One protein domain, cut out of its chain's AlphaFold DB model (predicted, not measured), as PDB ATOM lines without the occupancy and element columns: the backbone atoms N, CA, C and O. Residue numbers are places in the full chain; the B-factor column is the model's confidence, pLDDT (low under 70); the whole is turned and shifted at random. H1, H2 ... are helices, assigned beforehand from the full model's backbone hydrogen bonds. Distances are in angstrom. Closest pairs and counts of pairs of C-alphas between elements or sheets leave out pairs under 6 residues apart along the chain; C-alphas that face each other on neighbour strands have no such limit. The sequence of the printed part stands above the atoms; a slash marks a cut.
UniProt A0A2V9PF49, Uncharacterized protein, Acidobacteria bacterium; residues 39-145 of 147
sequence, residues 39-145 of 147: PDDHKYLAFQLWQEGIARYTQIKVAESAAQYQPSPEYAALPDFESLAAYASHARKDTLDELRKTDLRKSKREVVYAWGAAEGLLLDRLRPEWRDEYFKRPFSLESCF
ATOM      1  N   PRO A  39      21.567 -10.347 -20.780       95.31
ATOM      2  CA  PRO A  39      22.626 -10.458 -21.784       95.31
ATOM      3  C   PRO A  39      22.103 -10.557 -23.226       95.31
ATOM      4  O   PRO A  39      22.674  -9.949 -24.133       95.31
ATOM      5  N   ASP A  40      20.999 -11.280 -23.436       96.12
ATOM      6  CA  ASP A  40      20.397 -11.454 -24.761       96.12
ATOM      7  C   ASP A  40      19.707 -10.173 -25.247       96.12
ATOM      8  O   ASP A  40      19.910  -9.770 -26.396       96.12
ATOM      9  N   ASP A  41      18.959  -9.490 -24.373       93.38
ATOM     10  CA  ASP A  41      18.311  -8.217 -24.709       93.38
ATOM     11  C   ASP A  41      19.339  -7.128 -25.011       93.38
ATOM     12  O   ASP A  41      19.175  -6.367 -25.966       93.38
ATOM     13  N   HIS A  42      20.422  -7.069 -24.230       93.88
ATOM     14  CA  HIS A  42      21.534  -6.152 -24.466       93.88
ATOM     15  C   HIS A  42      22.141  -6.423 -25.839       93.88
ATOM     16  O   HIS A  42      22.167  -5.524 -26.682       93.88
ATOM     17  N   LYS A  43      22.571  -7.661 -26.108       94.31
ATOM     18  CA  LYS A  43      23.178  -8.031 -27.393       94.31
ATOM     19  C   LYS A  43      22.266  -7.688 -28.571       94.31
ATOM     20  O   LYS A  43      22.731  -7.148 -29.576       94.31
ATOM     21  N   TYR A  44      20.974  -7.984 -28.453       94.06
ATOM     22  CA  TYR A  44      19.998  -7.694 -29.494       94.06
ATOM     23  C   TYR A  44      19.800  -6.188 -29.707       94.06
ATOM     24  O   TYR A  44      19.825  -5.719 -30.846       94.06
ATOM     25  N   LEU A  45      19.650  -5.414 -28.629       93.19
ATOM     26  CA  LEU A  45      19.506  -3.963 -28.709       93.19
ATOM     27  C   LEU A  45      20.757  -3.302 -29.300       93.19
ATOM     28  O   LEU A  45      20.631  -2.460 -30.187       93.19
ATOM     29  N   ALA A  46      21.953  -3.703 -28.858       94.56
ATOM     30  CA  ALA A  46      23.221  -3.198 -29.380       94.56
ATOM     31  C   ALA A  46      23.343  -3.443 -30.890       94.56
ATOM     32  O   ALA A  46      23.685  -2.525 -31.638       94.56
ATOM     33  N   PHE A  47      22.969  -4.642 -31.341       95.50
ATOM     34  CA  PHE A  47      22.927  -4.989 -32.757       95.50
ATOM     35  C   PHE A  47      21.942  -4.121 -33.549       95.50
ATOM     36  O   PHE A  47      22.293  -3.612 -34.611       95.50
ATOM     37  N   GLN A  48      20.728  -3.907 -33.036       95.81
ATOM     38  CA  GLN A  48      19.719  -3.082 -33.710       95.81
ATOM     39  C   GLN A  48      20.127  -1.604 -33.782       95.81
ATOM     40  O   GLN A  48      19.953  -0.979 -34.825       95.81
ATOM     41  N   LEU A  49      20.717  -1.049 -32.721       95.62
ATOM     42  CA  LEU A  49      21.252   0.318 -32.737       95.62
ATOM     43  C   LEU A  49      22.414   0.457 -33.732       95.62
ATOM     44  O   LEU A  49      22.472   1.437 -34.474       95.62
ATOM     45  N   TRP A  50      23.305  -0.538 -33.783       96.06
ATOM     46  CA  TRP A  50      24.435  -0.575 -34.713       96.06
ATOM     47  C   TRP A  50      24.006  -0.721 -36.177       96.06
ATOM     48  O   TRP A  50      24.609  -0.093 -37.042       96.06
ATOM     49  N   GLN A  51      22.995  -1.539 -36.473       94.69
ATOM     50  CA  GLN A  51      22.550  -1.772 -37.847       94.69
ATOM     51  C   GLN A  51      21.555  -0.700 -38.298       94.69
ATOM     52  O   GLN A  51      21.849   0.092 -39.187       94.69
ATOM     53  N   GLU A  52      20.378  -0.671 -37.677       96.00
ATOM     54  CA  GLU A  52      19.243   0.140 -38.124       96.00
ATOM     55  C   GLU A  52      19.450   1.622 -37.799       96.00
ATOM     56  O   GLU A  52      19.183   2.508 -38.614       96.00
ATOM     57  N   GLY A  53      19.978   1.895 -36.606       97.00
ATOM     58  CA  GLY A  53      20.289   3.250 -36.174       97.00
ATOM     59  C   GLY A  53      21.377   3.898 -37.024       97.00
ATOM     60  O   GLY A  53      21.187   5.003 -37.540       97.00
ATOM     61  N   ILE A  54      22.498   3.199 -37.234       97.62
ATOM     62  CA  ILE A  54      23.572   3.732 -38.080       97.62
ATOM     63  C   ILE A  54      23.161   3.795 -39.548       97.62
ATOM     64  O   ILE A  54      23.546   4.752 -40.210       97.62
ATOM     65  N   ALA A  55      22.320   2.890 -40.057       97.12
ATOM     66  CA  ALA A  55      21.786   3.014 -41.415       97.12
ATOM     67  C   ALA A  55      21.041   4.346 -41.620       97.12
ATOM     68  O   ALA A  55      21.303   5.054 -42.596       97.12
ATOM     69  N   ARG A  56      20.177   4.743 -40.673       97.94
ATOM     70  CA  ARG A  56      19.503   6.052 -40.721       97.94
ATOM     71  C   ARG A  56      20.486   7.220 -40.582       97.94
ATOM     72  O   ARG A  56      20.373   8.204 -41.310       97.94
ATOM     73  N   TYR A  57      21.479   7.117 -39.700       98.31
ATOM     74  CA  TYR A  57      22.560   8.110 -39.636       98.31
ATOM     75  C   TYR A  57      23.293   8.240 -40.981       98.31
ATOM     76  O   TYR A  57      23.522   9.353 -41.453       98.31
ATOM     77  N   THR A  58      23.613   7.125 -41.639       97.69
ATOM     78  CA  THR A  58      24.298   7.113 -42.932       97.69
ATOM     79  C   THR A  58      23.460   7.796 -44.006       97.69
ATOM     80  O   THR A  58      24.019   8.574 -44.774       97.69
ATOM     81  N   GLN A  59      22.137   7.592 -44.033       97.62
ATOM     82  CA  GLN A  59      21.236   8.314 -44.946       97.62
ATOM     83  C   GLN A  59      21.377   9.835 -44.793       97.62
ATOM     84  O   GLN A  59      21.558  10.537 -45.788       97.62
ATOM     85  N   ILE A  60      21.379  10.332 -43.551       98.31
ATOM     86  CA  ILE A  60      21.571  11.759 -43.253       98.31
ATOM     87  C   ILE A  60      22.949  12.219 -43.740       98.31
ATOM     88  O   ILE A  60      23.044  13.168 -44.513       98.31
ATOM     89  N   LYS A  61      24.028  11.535 -43.339       98.06
ATOM     90  CA  LYS A  61      25.401  11.958 -43.668       98.06
ATOM     91  C   LYS A  61      25.711  11.921 -45.159       98.06
ATOM     92  O   LYS A  61      26.443  12.784 -45.643       98.06
ATOM     93  N   VAL A  62      25.189  10.935 -45.886       97.81
ATOM     94  CA  VAL A  62      25.354  10.842 -47.342       97.81
ATOM     95  C   VAL A  62      24.638  12.005 -48.020       97.81
ATOM     96  O   VAL A  62      25.240  12.665 -48.864       97.81
ATOM     97  N   ALA A  63      23.407  12.315 -47.609       97.81
ATOM     98  CA  ALA A  63      22.672  13.455 -48.145       97.81
ATOM     99  C   ALA A  63      23.350  14.799 -47.821       97.81
ATOM    100  O   ALA A  63      23.486  15.637 -48.708       97.81
ATOM    101  N   GLU A  64      23.862  14.978 -46.597       97.81
ATOM    102  CA  GLU A  64      24.665  16.153 -46.217       97.81
ATOM    103  C   GLU A  64      25.920  16.286 -47.094       97.81
ATOM    104  O   GLU A  64      26.235  17.372 -47.577       97.81
ATOM    105  N   SER A  65      26.625  15.177 -47.339       97.69
ATOM    106  CA  SER A  65      27.848  15.166 -48.158       97.69
ATOM    107  C   SER A  65      27.565  15.458 -49.633       97.69
ATOM    108  O   SER A  65      28.409  16.013 -50.332       97.69
ATOM    109  N   ALA A  66      26.368  15.109 -50.103       97.31
ATOM    110  CA  ALA A  66      25.901  15.338 -51.463       97.31
ATOM    111  C   ALA A  66      24.994  16.578 -51.587       97.31
ATOM    112  O   ALA A  66      24.312  16.738 -52.595       97.31
ATOM    113  N   ALA A  67      24.993  17.486 -50.603       96.50
ATOM    114  CA  ALA A  67      24.089  18.639 -50.568       96.50
ATOM    115  C   ALA A  67      24.195  19.560 -51.801       96.50
ATOM    116  O   ALA A  67      23.228  20.228 -52.158       96.50
ATOM    117  N   GLN A  68      25.360  19.592 -52.452       96.00
ATOM    118  CA  GLN A  68      25.616  20.395 -53.654       96.00
ATOM    119  C   GLN A  68      25.337  19.647 -54.968       96.00
ATOM    120  O   GLN A  68      25.558  20.205 -56.043       96.00
ATOM    121  N   TYR A  69      24.883  18.393 -54.903       96.38
ATOM    122  CA  TYR A  69      24.558  17.612 -56.090       96.38
ATOM    123  C   TYR A  69      23.409  18.262 -56.865       96.38
ATOM    124  O   TYR A  69      22.345  18.544 -56.313       96.38
ATOM    125  N   GLN A  70      23.633  18.475 -58.158       94.75
ATOM    126  CA  GLN A  70      22.642  19.020 -59.076       94.75
ATOM    127  C   GLN A  70      22.125  17.875 -59.954       94.75
ATOM    128  O   GLN A  70      22.880  17.369 -60.787       94.75
ATOM    129  N   PRO A  71      20.876  17.422 -59.757       95.00
ATOM    130  CA  PRO A  71      20.277  16.412 -60.619       95.00
ATOM    131  C   PRO A  71      19.972  16.994 -62.006       95.00
ATOM    132  O   PRO A  71      20.054  18.205 -62.221       95.00
ATOM    133  N   SER A  72      19.596  16.134 -62.957       97.44
ATOM    134  CA  SER A  72      19.185  16.610 -64.279       97.44
ATOM    135  C   SER A  72      17.921  17.483 -64.188       97.44
ATOM    136  O   SER A  72      17.122  17.307 -63.258       97.44
ATOM    137  N   PRO A  73      17.700  18.402 -65.148       97.44
ATOM    138  CA  PRO A  73      16.498  19.233 -65.175       97.44
ATOM    139  C   PRO A  73      15.197  18.420 -65.140       97.44
ATOM    140  O   PRO A  73      14.238  18.829 -64.494       97.44
ATOM    141  N   GLU A  74      15.171  17.253 -65.787       97.81
ATOM    142  CA  GLU A  74      14.002  16.367 -65.832       97.81
ATOM    143  C   GLU A  74      13.692  15.774 -64.456       97.81
ATOM    144  O   GLU A  74      12.532  15.703 -64.064       97.81
ATOM    145  N   TYR A  75      14.726  15.381 -63.704       96.25
ATOM    146  CA  TYR A  75      14.557  14.855 -62.351       96.25
ATOM    147  C   TYR A  75      14.144  15.958 -61.368       96.25
ATOM    148  O   TYR A  75      13.274  15.745 -60.528       96.25
ATOM    149  N   ALA A  76      14.720  17.157 -61.503       96.56
ATOM    150  CA  ALA A  76      14.357  18.317 -60.689       96.56
ATOM    151  C   ALA A  76      12.920  18.818 -60.943       96.56
ATOM    152  O   ALA A  76      12.365  19.531 -60.111       96.56
ATOM    153  N   ALA A  77      12.326  18.466 -62.087       97.19
ATOM    154  CA  ALA A  77      10.963  18.835 -62.458       97.19
ATOM    155  C   ALA A  77       9.884  17.873 -61.919       97.19
ATOM    156  O   ALA A  77       8.696  18.119 -62.143       97.19
ATOM    157  N   LEU A  78      10.261  16.784 -61.237       97.94
ATOM    158  CA  LEU A  78       9.295  15.866 -60.629       97.94
ATOM    159  C   LEU A  78       8.494  16.573 -59.512       97.94
ATOM    160  O   LEU A  78       9.074  17.357 -58.760       97.94
ATOM    161  N   PRO A  79       7.175  16.318 -59.365       97.12
ATOM    162  CA  PRO A  79       6.332  17.034 -58.396       97.12
ATOM    163  C   PRO A  79       6.752  16.877 -56.930       97.12
ATOM    164  O   PRO A  79       6.483  17.751 -56.112       97.12
ATOM    165  N   ASP A  80       7.378  15.751 -56.604       95.56
ATOM    166  CA  ASP A  80       7.873  15.371 -55.283       95.56
ATOM    167  C   ASP A  80       9.396  15.524 -55.164       95.56
ATOM    168  O   ASP A  80       9.998  15.018 -54.216       95.56
ATOM    169  N   PHE A  81      10.029  16.224 -56.112       96.00
ATOM    170  CA  PHE A  81      11.462  16.461 -56.065       96.00
ATOM    171  C   PHE A  81      11.856  17.204 -54.785       96.00
ATOM    172  O   PHE A  81      11.397  18.311 -54.494       96.00
ATOM    173  N   GLU A  82      12.804  16.611 -54.066       96.00
ATOM    174  CA  GLU A  82      13.479  17.211 -52.932       96.00
ATOM    175  C   GLU A  82      14.990  17.212 -53.185       96.00
ATOM    176  O   GLU A  82      15.579  16.206 -53.590       96.00
ATOM    177  N   SER A  83      15.646  18.351 -52.940       96.31
ATOM    178  CA  SER A  83      17.107  18.412 -53.009       96.31
ATOM    179  C   SER A  83      17.735  17.622 -51.861       96.31
ATOM    180  O   SER A  83      17.201  17.583 -50.754       96.31
ATOM    181  N   LEU A  84      18.926  17.054 -52.071       96.94
ATOM    182  CA  LEU A  84      19.617  16.305 -51.012       96.94
ATOM    183  C   LEU A  84      19.924  17.170 -49.778       96.94
ATOM    184  O   LEU A  84      19.903  16.667 -48.659       96.94
ATOM    185  N   ALA A  85      20.133  18.479 -49.960       96.81
ATOM    186  CA  ALA A  85      20.282  19.425 -48.856       96.81
ATOM    187  C   ALA A  85      18.996  19.566 -48.020       96.81
ATOM    188  O   ALA A  85      19.057  19.564 -46.787       96.81
ATOM    189  N   ALA A  86      17.835  19.677 -48.678       97.19
ATOM    190  CA  ALA A  86      16.540  19.744 -48.001       97.19
ATOM    191  C   ALA A  86      16.231  18.422 -47.282       97.19
ATOM    192  O   ALA A  86      15.960  18.442 -46.080       97.19
ATOM    193  N   TYR A  87      16.422  17.293 -47.971       97.25
ATOM    194  CA  TYR A  87      16.244  15.960 -47.400       97.25
ATOM    195  C   TYR A  87      17.118  15.753 -46.159       97.25
ATOM    196  O   TYR A  87      16.621  15.327 -45.122       97.25
ATOM    197  N   ALA A  88      18.409  16.100 -46.218       97.38
ATOM    198  CA  ALA A  88      19.315  15.976 -45.076       97.38
ATOM    199  C   ALA A  88      18.813  16.754 -43.847       97.38
ATOM    200  O   ALA A  88      18.809  16.233 -42.727       97.38
ATOM    201  N   SER A  89      18.360  17.994 -44.061       97.25
ATOM    202  CA  SER A  89      17.807  18.850 -43.008       97.25
ATOM    203  C   SER A  89      16.535  18.249 -42.398       97.25
ATOM    204  O   SER A  89      16.438  18.130 -41.171       97.25
ATOM    205  N   HIS A  90      15.586  17.815 -43.234       97.50
ATOM    206  CA  HIS A  90      14.342  17.190 -42.783       97.50
ATOM    207  C   HIS A  90      14.595  15.858 -42.078       97.50
ATOM    208  O   HIS A  90      14.168  15.696 -40.940       97.50
ATOM    209  N   ALA A  91      15.376  14.955 -42.672       97.25
ATOM    210  CA  ALA A  91      15.708  13.658 -42.089       97.25
ATOM    211  C   ALA A  91      16.381  13.799 -40.716       97.25
ATOM    212  O   ALA A  91      16.044  13.073 -39.775       97.25
ATOM    213  N   ARG A  92      17.296  14.767 -40.556       97.81
ATOM    214  CA  ARG A  92      17.915  15.061 -39.256       97.81
ATOM    215  C   ARG A  92      16.893  15.593 -38.254       97.81
ATOM    216  O   ARG A  92      16.851  15.110 -37.124       97.81
ATOM    217  N   LYS A  93      16.075  16.571 -38.647       97.50
ATOM    218  CA  LYS A  93      15.036  17.143 -37.782       97.50
ATOM    219  C   LYS A  93      14.036  16.075 -37.337       97.50
ATOM    220  O   LYS A  93      13.776  15.953 -36.143       97.50
ATOM    221  N   ASP A  94      13.523  15.286 -38.271       96.69
ATOM    222  CA  ASP A  94      12.514  14.263 -38.012       96.69
ATOM    223  C   ASP A  94      13.074  13.150 -37.126       96.69
ATOM    224  O   ASP A  94      12.417  12.747 -36.173       96.69
ATOM    225  N   THR A  95      14.337  12.759 -37.321       97.19
ATOM    226  CA  THR A  95      15.047  11.843 -36.412       97.19
ATOM    227  C   THR A  95      15.040  12.346 -34.964       97.19
ATOM    228  O   THR A  95      14.744  11.585 -34.040       97.19
ATOM    229  N   LEU A  96      15.340  13.629 -34.735       96.94
ATOM    230  CA  LEU A  96      15.350  14.203 -33.383       96.94
ATOM    231  C   LEU A  96      13.934  14.416 -32.826       96.94
ATOM    232  O   LEU A  96      13.714  14.241 -31.625       96.94
ATOM    233  N   ASP A  97      12.969  14.768 -33.674       95.81
ATOM    234  CA  ASP A  97      11.565  14.916 -33.287       95.81
ATOM    235  C   ASP A  97      10.935  13.564 -32.912       95.81
ATOM    236  O   ASP A  97      10.203  13.483 -31.920       95.81
ATOM    237  N   GLU A  98      11.238  12.499 -33.656       94.75
ATOM    238  CA  GLU A  98      10.863  11.119 -33.334       94.75
ATOM    239  C   GLU A  98      11.472  10.688 -32.004       94.75
ATOM    240  O   GLU A  98      10.748  10.224 -31.118       94.75
ATOM    241  N   LEU A  99      12.779  10.909 -31.811       94.69
ATOM    242  CA  LEU A  99      13.443  10.610 -30.544       94.69
ATOM    243  C   LEU A  99      12.752  11.343 -29.386       94.69
ATOM    244  O   LEU A  99      12.424  10.713 -28.385       94.69
ATOM    245  N   ARG A 100      12.441  12.639 -29.533       93.94
ATOM    246  CA  ARG A 100      11.753  13.444 -28.504       93.94
ATOM    247  C   ARG A 100      10.374  12.895 -28.136       93.94
ATOM    248  O   ARG A 100      10.001  12.914 -26.963       93.94
ATOM    249  N   LYS A 101       9.611  12.419 -29.122       91.50
ATOM    250  CA  LYS A 101       8.246  11.893 -28.934       91.50
ATOM    251  C   LYS A 101       8.215  10.426 -28.500       91.50
ATOM    252  O   LYS A 101       7.167   9.952 -28.069       91.50
ATOM    253  N   THR A 102       9.337   9.715 -28.604       87.44
ATOM    254  CA  THR A 102       9.407   8.282 -28.319       87.44
ATOM    255  C   THR A 102       9.089   7.983 -26.855       87.44
ATOM    256  O   THR A 102       9.733   8.499 -25.935       87.44
ATOM    257  N   ASP A 103       8.120   7.088 -26.658       83.25
ATOM    258  CA  ASP A 103       7.858   6.390 -25.403       83.25
ATOM    259  C   ASP A 103       8.420   4.970 -25.526       83.25
ATOM    260  O   ASP A 103       7.852   4.124 -26.218       83.25
ATOM    261  N   LEU A 104       9.529   4.698 -24.833       74.62
ATOM    262  CA  LEU A 104      10.214   3.399 -24.863       74.62
ATOM    263  C   LEU A 104       9.285   2.217 -24.539       74.62
ATOM    264  O   LEU A 104       9.508   1.114 -25.030       74.62
ATOM    265  N   ARG A 105       8.213   2.435 -23.765       76.62
ATOM    266  CA  ARG A 105       7.247   1.381 -23.413       76.62
ATOM    267  C   ARG A 105       6.328   1.008 -24.578       76.62
ATOM    268  O   ARG A 105       5.752  -0.077 -24.572       76.62
ATOM    269  N   LYS A 106       6.158   1.904 -25.555       79.19
ATOM    270  CA  LYS A 106       5.210   1.767 -26.675       79.19
ATOM    271  C   LYS A 106       5.897   1.589 -28.023       79.19
ATOM    272  O   LYS A 106       5.385   0.849 -28.856       79.19
ATOM    273  N   SER A 107       7.050   2.224 -28.219       75.56
ATOM    274  CA  SER A 107       7.751   2.295 -29.508       75.56
ATOM    275  C   SER A 107       8.437   0.990 -29.929       75.56
ATOM    276  O   SER A 107       8.887   0.886 -31.066       75.56
ATOM    277  N   LYS A 108       8.490  -0.028 -29.054       79.56
ATOM    278  CA  LYS A 108       9.024  -1.374 -29.346       79.56
ATOM    279  C   LYS A 108      10.350  -1.298 -30.122       79.56
ATOM    280  O   LYS A 108      11.329  -0.790 -29.592       79.56
ATOM    281  N   ARG A 109      10.385  -1.789 -31.368       78.88
ATOM    282  CA  ARG A 109      11.584  -1.826 -32.218       78.88
ATOM    283  C   ARG A 109      11.832  -0.534 -32.993       78.88
ATOM    284  O   ARG A 109      12.933  -0.359 -33.480       78.88
ATOM    285  N   GLU A 110      10.870   0.379 -33.102       85.88
ATOM    286  CA  GLU A 110      11.030   1.596 -33.914       85.88
ATOM    287  C   GLU A 110      11.957   2.626 -33.260       85.88
ATOM    288  O   GLU A 110      12.581   3.434 -33.945       85.88
ATOM    289  N   VAL A 111      12.122   2.567 -31.934       88.69
ATOM    290  CA  VAL A 111      13.008   3.499 -31.222       88.69
ATOM    291  C   VAL A 111      14.462   3.412 -31.690       88.69
ATOM    292  O   VAL A 111      15.175   4.412 -31.655       88.69
ATOM    293  N   VAL A 112      14.907   2.238 -32.152       92.56
ATOM    294  CA  VAL A 112      16.320   1.995 -32.483       92.56
ATOM    295  C   VAL A 112      16.796   2.840 -33.662       92.56
ATOM    296  O   VAL A 112      17.963   3.223 -33.687       92.56
ATOM    297  N   TYR A 113      15.900   3.192 -34.592       95.19
ATOM    298  CA  TYR A 113      16.253   4.015 -35.745       95.19
ATOM    299  C   TYR A 113      16.617   5.434 -35.310       95.19
ATOM    300  O   TYR A 113      17.713   5.912 -35.590       95.19
ATOM    301  N   ALA A 114      15.713   6.106 -34.590       96.12
ATOM    302  CA  ALA A 114      15.937   7.475 -34.137       96.12
ATOM    303  C   ALA A 114      17.063   7.550 -33.098       96.12
ATOM    304  O   ALA A 114      17.913   8.437 -33.156       96.12
ATOM    305  N   TRP A 115      17.096   6.589 -32.174       96.12
ATOM    306  CA  TRP A 115      18.079   6.558 -31.099       96.12
ATOM    307  C   TRP A 115      19.488   6.263 -31.603       96.12
ATOM    308  O   TRP A 115      20.413   7.009 -31.292       96.12
ATOM    309  N   GLY A 116      19.669   5.208 -32.401       96.75
ATOM    310  CA  GLY A 116      20.990   4.864 -32.919       96.75
ATOM    311  C   GLY A 116      21.502   5.897 -33.930       96.75
ATOM    312  O   GLY A 116      22.693   6.198 -33.942       96.75
ATOM    313  N   ALA A 117      20.613   6.538 -34.701       98.25
ATOM    314  CA  ALA A 117      21.014   7.649 -35.561       98.25
ATOM    315  C   ALA A 117      21.500   8.862 -34.750       98.25
ATOM    316  O   ALA A 117      22.532   9.458 -35.066       98.25
ATOM    317  N   ALA A 118      20.782   9.205 -33.678       98.06
ATOM    318  CA  ALA A 118      21.179  10.255 -32.748       98.06
ATOM    319  C   ALA A 118      22.500   9.926 -32.026       98.06
ATOM    320  O   ALA A 118      23.330  10.815 -31.850       98.06
ATOM    321  N   GLU A 119      22.738   8.659 -31.677       97.62
ATOM    322  CA  GLU A 119      24.025   8.174 -31.161       97.62
ATOM    323  C   GLU A 119      25.169   8.397 -32.166       97.62
ATOM    324  O   GLU A 119      26.208   8.936 -31.788       97.62
ATOM    325  N   GLY A 120      24.973   8.089 -33.453       97.88
ATOM    326  CA  GLY A 120      25.959   8.391 -34.501       97.88
ATOM    327  C   GLY A 120      26.250   9.893 -34.635       97.88
ATOM    328  O   GLY A 120      27.407  10.306 -34.711       97.88
ATOM    329  N   LEU A 121      25.210  10.737 -34.588       98.00
ATOM    330  CA  LEU A 121      25.357  12.201 -34.609       98.00
ATOM    331  C   LEU A 121      26.088  12.741 -33.369       98.00
ATOM    332  O   LEU A 121      26.814  13.731 -33.466       98.00
ATOM    333  N   LEU A 122      25.893  12.118 -32.204       98.06
ATOM    334  CA  LEU A 122      26.613  12.474 -30.984       98.06
ATOM    335  C   LEU A 122      28.097  12.128 -31.131       98.06
ATOM    336  O   LEU A 122      28.958  12.967 -30.850       98.06
ATOM    337  N   LEU A 123      28.390  10.914 -31.604       97.12
ATOM    338  CA  LEU A 123      29.752  10.420 -31.786       97.12
ATOM    339  C   LEU A 123      30.550  11.259 -32.791       97.12
ATOM    340  O   LEU A 123      31.728  11.497 -32.552       97.12
ATOM    341  N   ASP A 124      29.921  11.816 -33.834       96.88
ATOM    342  CA  ASP A 124      30.580  12.749 -34.769       96.88
ATOM    343  C   ASP A 124      31.286  13.917 -34.075       96.88
ATOM    344  O   ASP A 124      32.299  14.413 -34.570       96.88
ATOM    345  N   ARG A 125      30.736  14.374 -32.948       96.06
ATOM    346  CA  ARG A 125      31.256  15.505 -32.176       96.06
ATOM    347  C   ARG A 125      32.066  15.053 -30.967       96.06
ATOM    348  O   ARG A 125      33.052  15.702 -30.629       96.06
ATOM    349  N   LEU A 126      31.635  13.984 -30.299       94.81
ATOM    350  CA  LEU A 126      32.258  13.493 -29.069       94.81
ATOM    351  C   LEU A 126      33.551  12.713 -29.347       94.81
ATOM    352  O   LEU A 126      34.511  12.827 -28.592       94.81
ATOM    353  N   ARG A 127      33.566  11.929 -30.429       93.25
ATOM    354  CA  ARG A 127      34.622  10.983 -30.815       93.25
ATOM    355  C   ARG A 127      34.748  10.954 -32.350       93.25
ATOM    356  O   ARG A 127      34.321   9.974 -32.951       93.25
ATOM    357  N   PRO A 128      35.255  12.001 -33.026       93.12
ATOM    358  CA  PRO A 128      35.214  12.104 -34.495       93.12
ATOM    359  C   PRO A 128      35.770  10.887 -35.266       93.12
ATOM    360  O   PRO A 128      35.340  10.616 -36.390       93.12
ATOM    361  N   GLU A 129      36.685  10.141 -34.644       91.88
ATOM    362  CA  GLU A 129      37.319   8.908 -35.119       91.88
ATOM    363  C   GLU A 129      36.474   7.627 -34.953       91.88
ATOM    364  O   GLU A 129      36.892   6.553 -35.378       91.88
ATOM    365  N   TRP A 130      35.274   7.694 -34.365       93.75
ATOM    366  CA  TRP A 130      34.451   6.516 -34.035       93.75
ATOM    367  C   TRP A 130      34.139   5.610 -35.237       93.75
ATOM    368  O   TRP A 130      33.968   4.398 -35.092       93.75
ATOM    369  N   ARG A 131      34.085   6.186 -36.441       92.38
ATOM    370  CA  ARG A 131      33.814   5.457 -37.688       92.38
ATOM    371  C   ARG A 131      34.917   4.449 -38.021       92.38
ATOM    372  O   ARG A 131      34.625   3.422 -38.626       92.38
ATOM    373  N   ASP A 132      36.148   4.690 -37.570       90.06
ATOM    374  CA  ASP A 132      37.254   3.739 -37.727       90.06
ATOM    375  C   ASP A 132      37.054   2.503 -36.842       90.06
ATOM    376  O   ASP A 132      37.488   1.405 -37.190       90.06
ATOM    377  N   GLU A 133      36.378   2.658 -35.702       88.81
ATOM    378  CA  GLU A 133      36.043   1.557 -34.795       88.81
ATOM    379  C   GLU A 133      34.815   0.765 -35.266       88.81
ATOM    380  O   GLU A 133      34.753  -0.446 -35.038       88.81
ATOM    381  N   TYR A 134      33.887   1.402 -35.992       88.31
ATOM    382  CA  TYR A 134      32.659   0.777 -36.507       88.31
ATOM    383  C   TYR A 134      32.924  -0.513 -37.299       88.31
ATOM    384  O   TYR A 134      32.240  -1.518 -37.107       88.31
ATOM    385  N   PHE A 135      33.944  -0.509 -38.165       84.25
ATOM    386  CA  PHE A 135      34.299  -1.676 -38.980       84.25
ATOM    387  C   PHE A 135      35.183  -2.692 -38.248       84.25
ATOM    388  O   PHE A 135      35.260  -3.846 -38.664       84.25
ATOM    389  N   LYS A 136      35.842  -2.293 -37.154       89.88
ATOM    390  CA  LYS A 136      36.687  -3.191 -36.350       89.88
ATOM    391  C   LYS A 136      35.862  -4.044 -35.391       89.88
ATOM    392  O   LYS A 136      36.282  -5.147 -35.044       89.88
ATOM    393  N   ARG A 137      34.709  -3.535 -34.945       86.25
ATOM    394  CA  ARG A 137      33.810  -4.216 -34.008       86.25
ATOM    395  C   ARG A 137      32.386  -4.264 -34.561       86.25
ATOM    396  O   ARG A 137      31.570  -3.410 -34.224       86.25
ATOM    397  N   PRO A 138      32.067  -5.253 -35.414       87.31
ATOM    398  CA  PRO A 138      30.719  -5.384 -35.947       87.31
ATOM    399  C   PRO A 138      29.704  -5.646 -34.826       87.31
ATOM    400  O   PRO A 138      30.037  -6.206 -33.780       87.31
ATOM    401  N   PHE A 139      28.447  -5.290 -35.093       91.44
ATOM    402  CA  PHE A 139      27.275  -5.566 -34.253       91.44
ATOM    403  C   PHE A 139      27.136  -4.759 -32.957       91.44
ATOM    404  O   PHE A 139      26.161  -4.969 -32.238       91.44
ATOM    405  N   SER A 140      28.044  -3.836 -32.635       93.00
ATOM    406  CA  SER A 140      27.869  -2.949 -31.479       93.00
ATOM    407  C   SER A 140      28.646  -1.644 -31.632       93.00
ATOM    408  O   SER A 140      29.733  -1.611 -32.199       93.00
ATOM    409  N   LEU A 141      28.092  -0.566 -31.077       93.06
ATOM    410  CA  LEU A 141      28.773   0.724 -30.918       93.06
ATOM    411  C   LEU A 141      29.396   0.899 -29.529       93.06
ATOM    412  O   LEU A 141      29.932   1.961 -29.238       93.06
ATOM    413  N   GLU A 142      29.317  -0.094 -28.641       91.81
ATOM    414  CA  GLU A 142      29.736   0.064 -27.239       91.81
ATOM    415  C   GLU A 142      31.170   0.545 -27.081       91.81
ATOM    416  O   GLU A 142      31.405   1.470 -26.311       91.81
ATOM    417  N   SER A 143      32.103   0.022 -27.874       90.25
ATOM    418  CA  SER A 143      33.497   0.468 -27.833       90.25
ATOM    419  C   SER A 143      33.676   1.941 -28.205       90.25
ATOM    420  O   SER A 143      34.674   2.543 -27.823       90.25
ATOM    421  N   CYS A 144      32.724   2.542 -28.927       92.38
ATOM    422  CA  CYS A 144      32.727   3.975 -29.239       92.38
ATOM    423  C   CYS A 144      32.295   4.831 -28.035       92.38
ATOM    424  O   CYS A 144      32.591   6.023 -27.989       92.38
ATOM    425  N   PHE A 145      31.621   4.222 -27.056       91.00
ATOM    426  CA  PHE A 145      31.198   4.832 -25.794       91.00
ATOM    427  C   PHE A 145      32.080   4.421 -24.605       91.00
ATOM    428  O   PHE A 145      31.875   4.883 -23.485       91.00
TER     429      PHE A 145
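This is residues 39 to 145 of the 147 residues of an uncharacterized protein of Acidobacteria bacterium (UniProt A0A2V9PF49). A long helix, H1, and a shorter one, H3, make a narrow V, with the start of H3 beside the end of H1, and H4 crosses H1 steeply as a bar that closes the V's open side. The stretch between H1 and H3 carries the tiny H2 away from the body, and residues 72 to 80, of which 73 to 76 belong to H2, stick out there; near the end of H4, by Leu 123, the short H5 and H6 pack on each other. The 107 printed residues hold six named helices, H1 to H6 in chain order, and no named strand, so the class is all helix. The whole is only just loose, close to compact, with a radius of gyration of the C-alphas of 15.8 A, and its outline is elongated, 53 by 34 by 20 A.

H1, residues 39 to 65, is the longest helix, 37.1 A from C-alpha 39 at (22.626, -10.458, -21.784) to C-alpha 65 at (27.848, 15.166, -48.158), with a kink of 26 degrees near residue 57. H3, residues 84 to 101, measures 25.2 A, and H4, residues 111 to 126, measures 21.8 A. H2 is residues 73 to 76, H5 residues 130 to 134, and H6 residues 142 to 145, ending at C-alpha 145 at (31.198, 4.832, -25.794).

H1 touches H4 with its residues 45 to 57 alone, at a steep tilt of 65 degrees, the same way; the closest C-alphas, of Gly 53 and Gly 116, are 3.7 A apart. Residues 59 to 64 of H1 touch residues 84 to 92 of H3 at a shallow tilt of 31 degrees, opposite ways, closest at the C-alphas of Ala 63 and Leu 84, 5.1 A. Residues 95 to 99 of H3 touch residues 111 to 118 of H4 at a steep tilt of 67 degrees, opposite ways, closest at the C-alphas of Thr 95 and Ala 114, 5.0 A. Of these three pairs one is at a shallow tilt, and the helix packing is only just mostly crossed, with most tilts not shallow. H5 touches H6, the C-alphas of Trp 130 and Cys 144 being 5.7 A apart. H6 is close to but not clearly touching H1, with the C-alphas of Ala 46 and Glu 142 at 7.6 A. H2 touches no helix. Every O i to N i+4 pair is within hydrogen-bond range in H3 and H5, 22 of 23 in H1 and 11 of 12 in H4; H2 and H6 are too short for such a pair.

The C-alphas farthest apart, of Pro 39 and Pro 73, are 52.9 A from each other. The printed part has no cut. The link from H4 to H5 is tight, the others are short, and there is no long link. The mean pLDDT of the printed part is 93.9, and no printed residue is under 70.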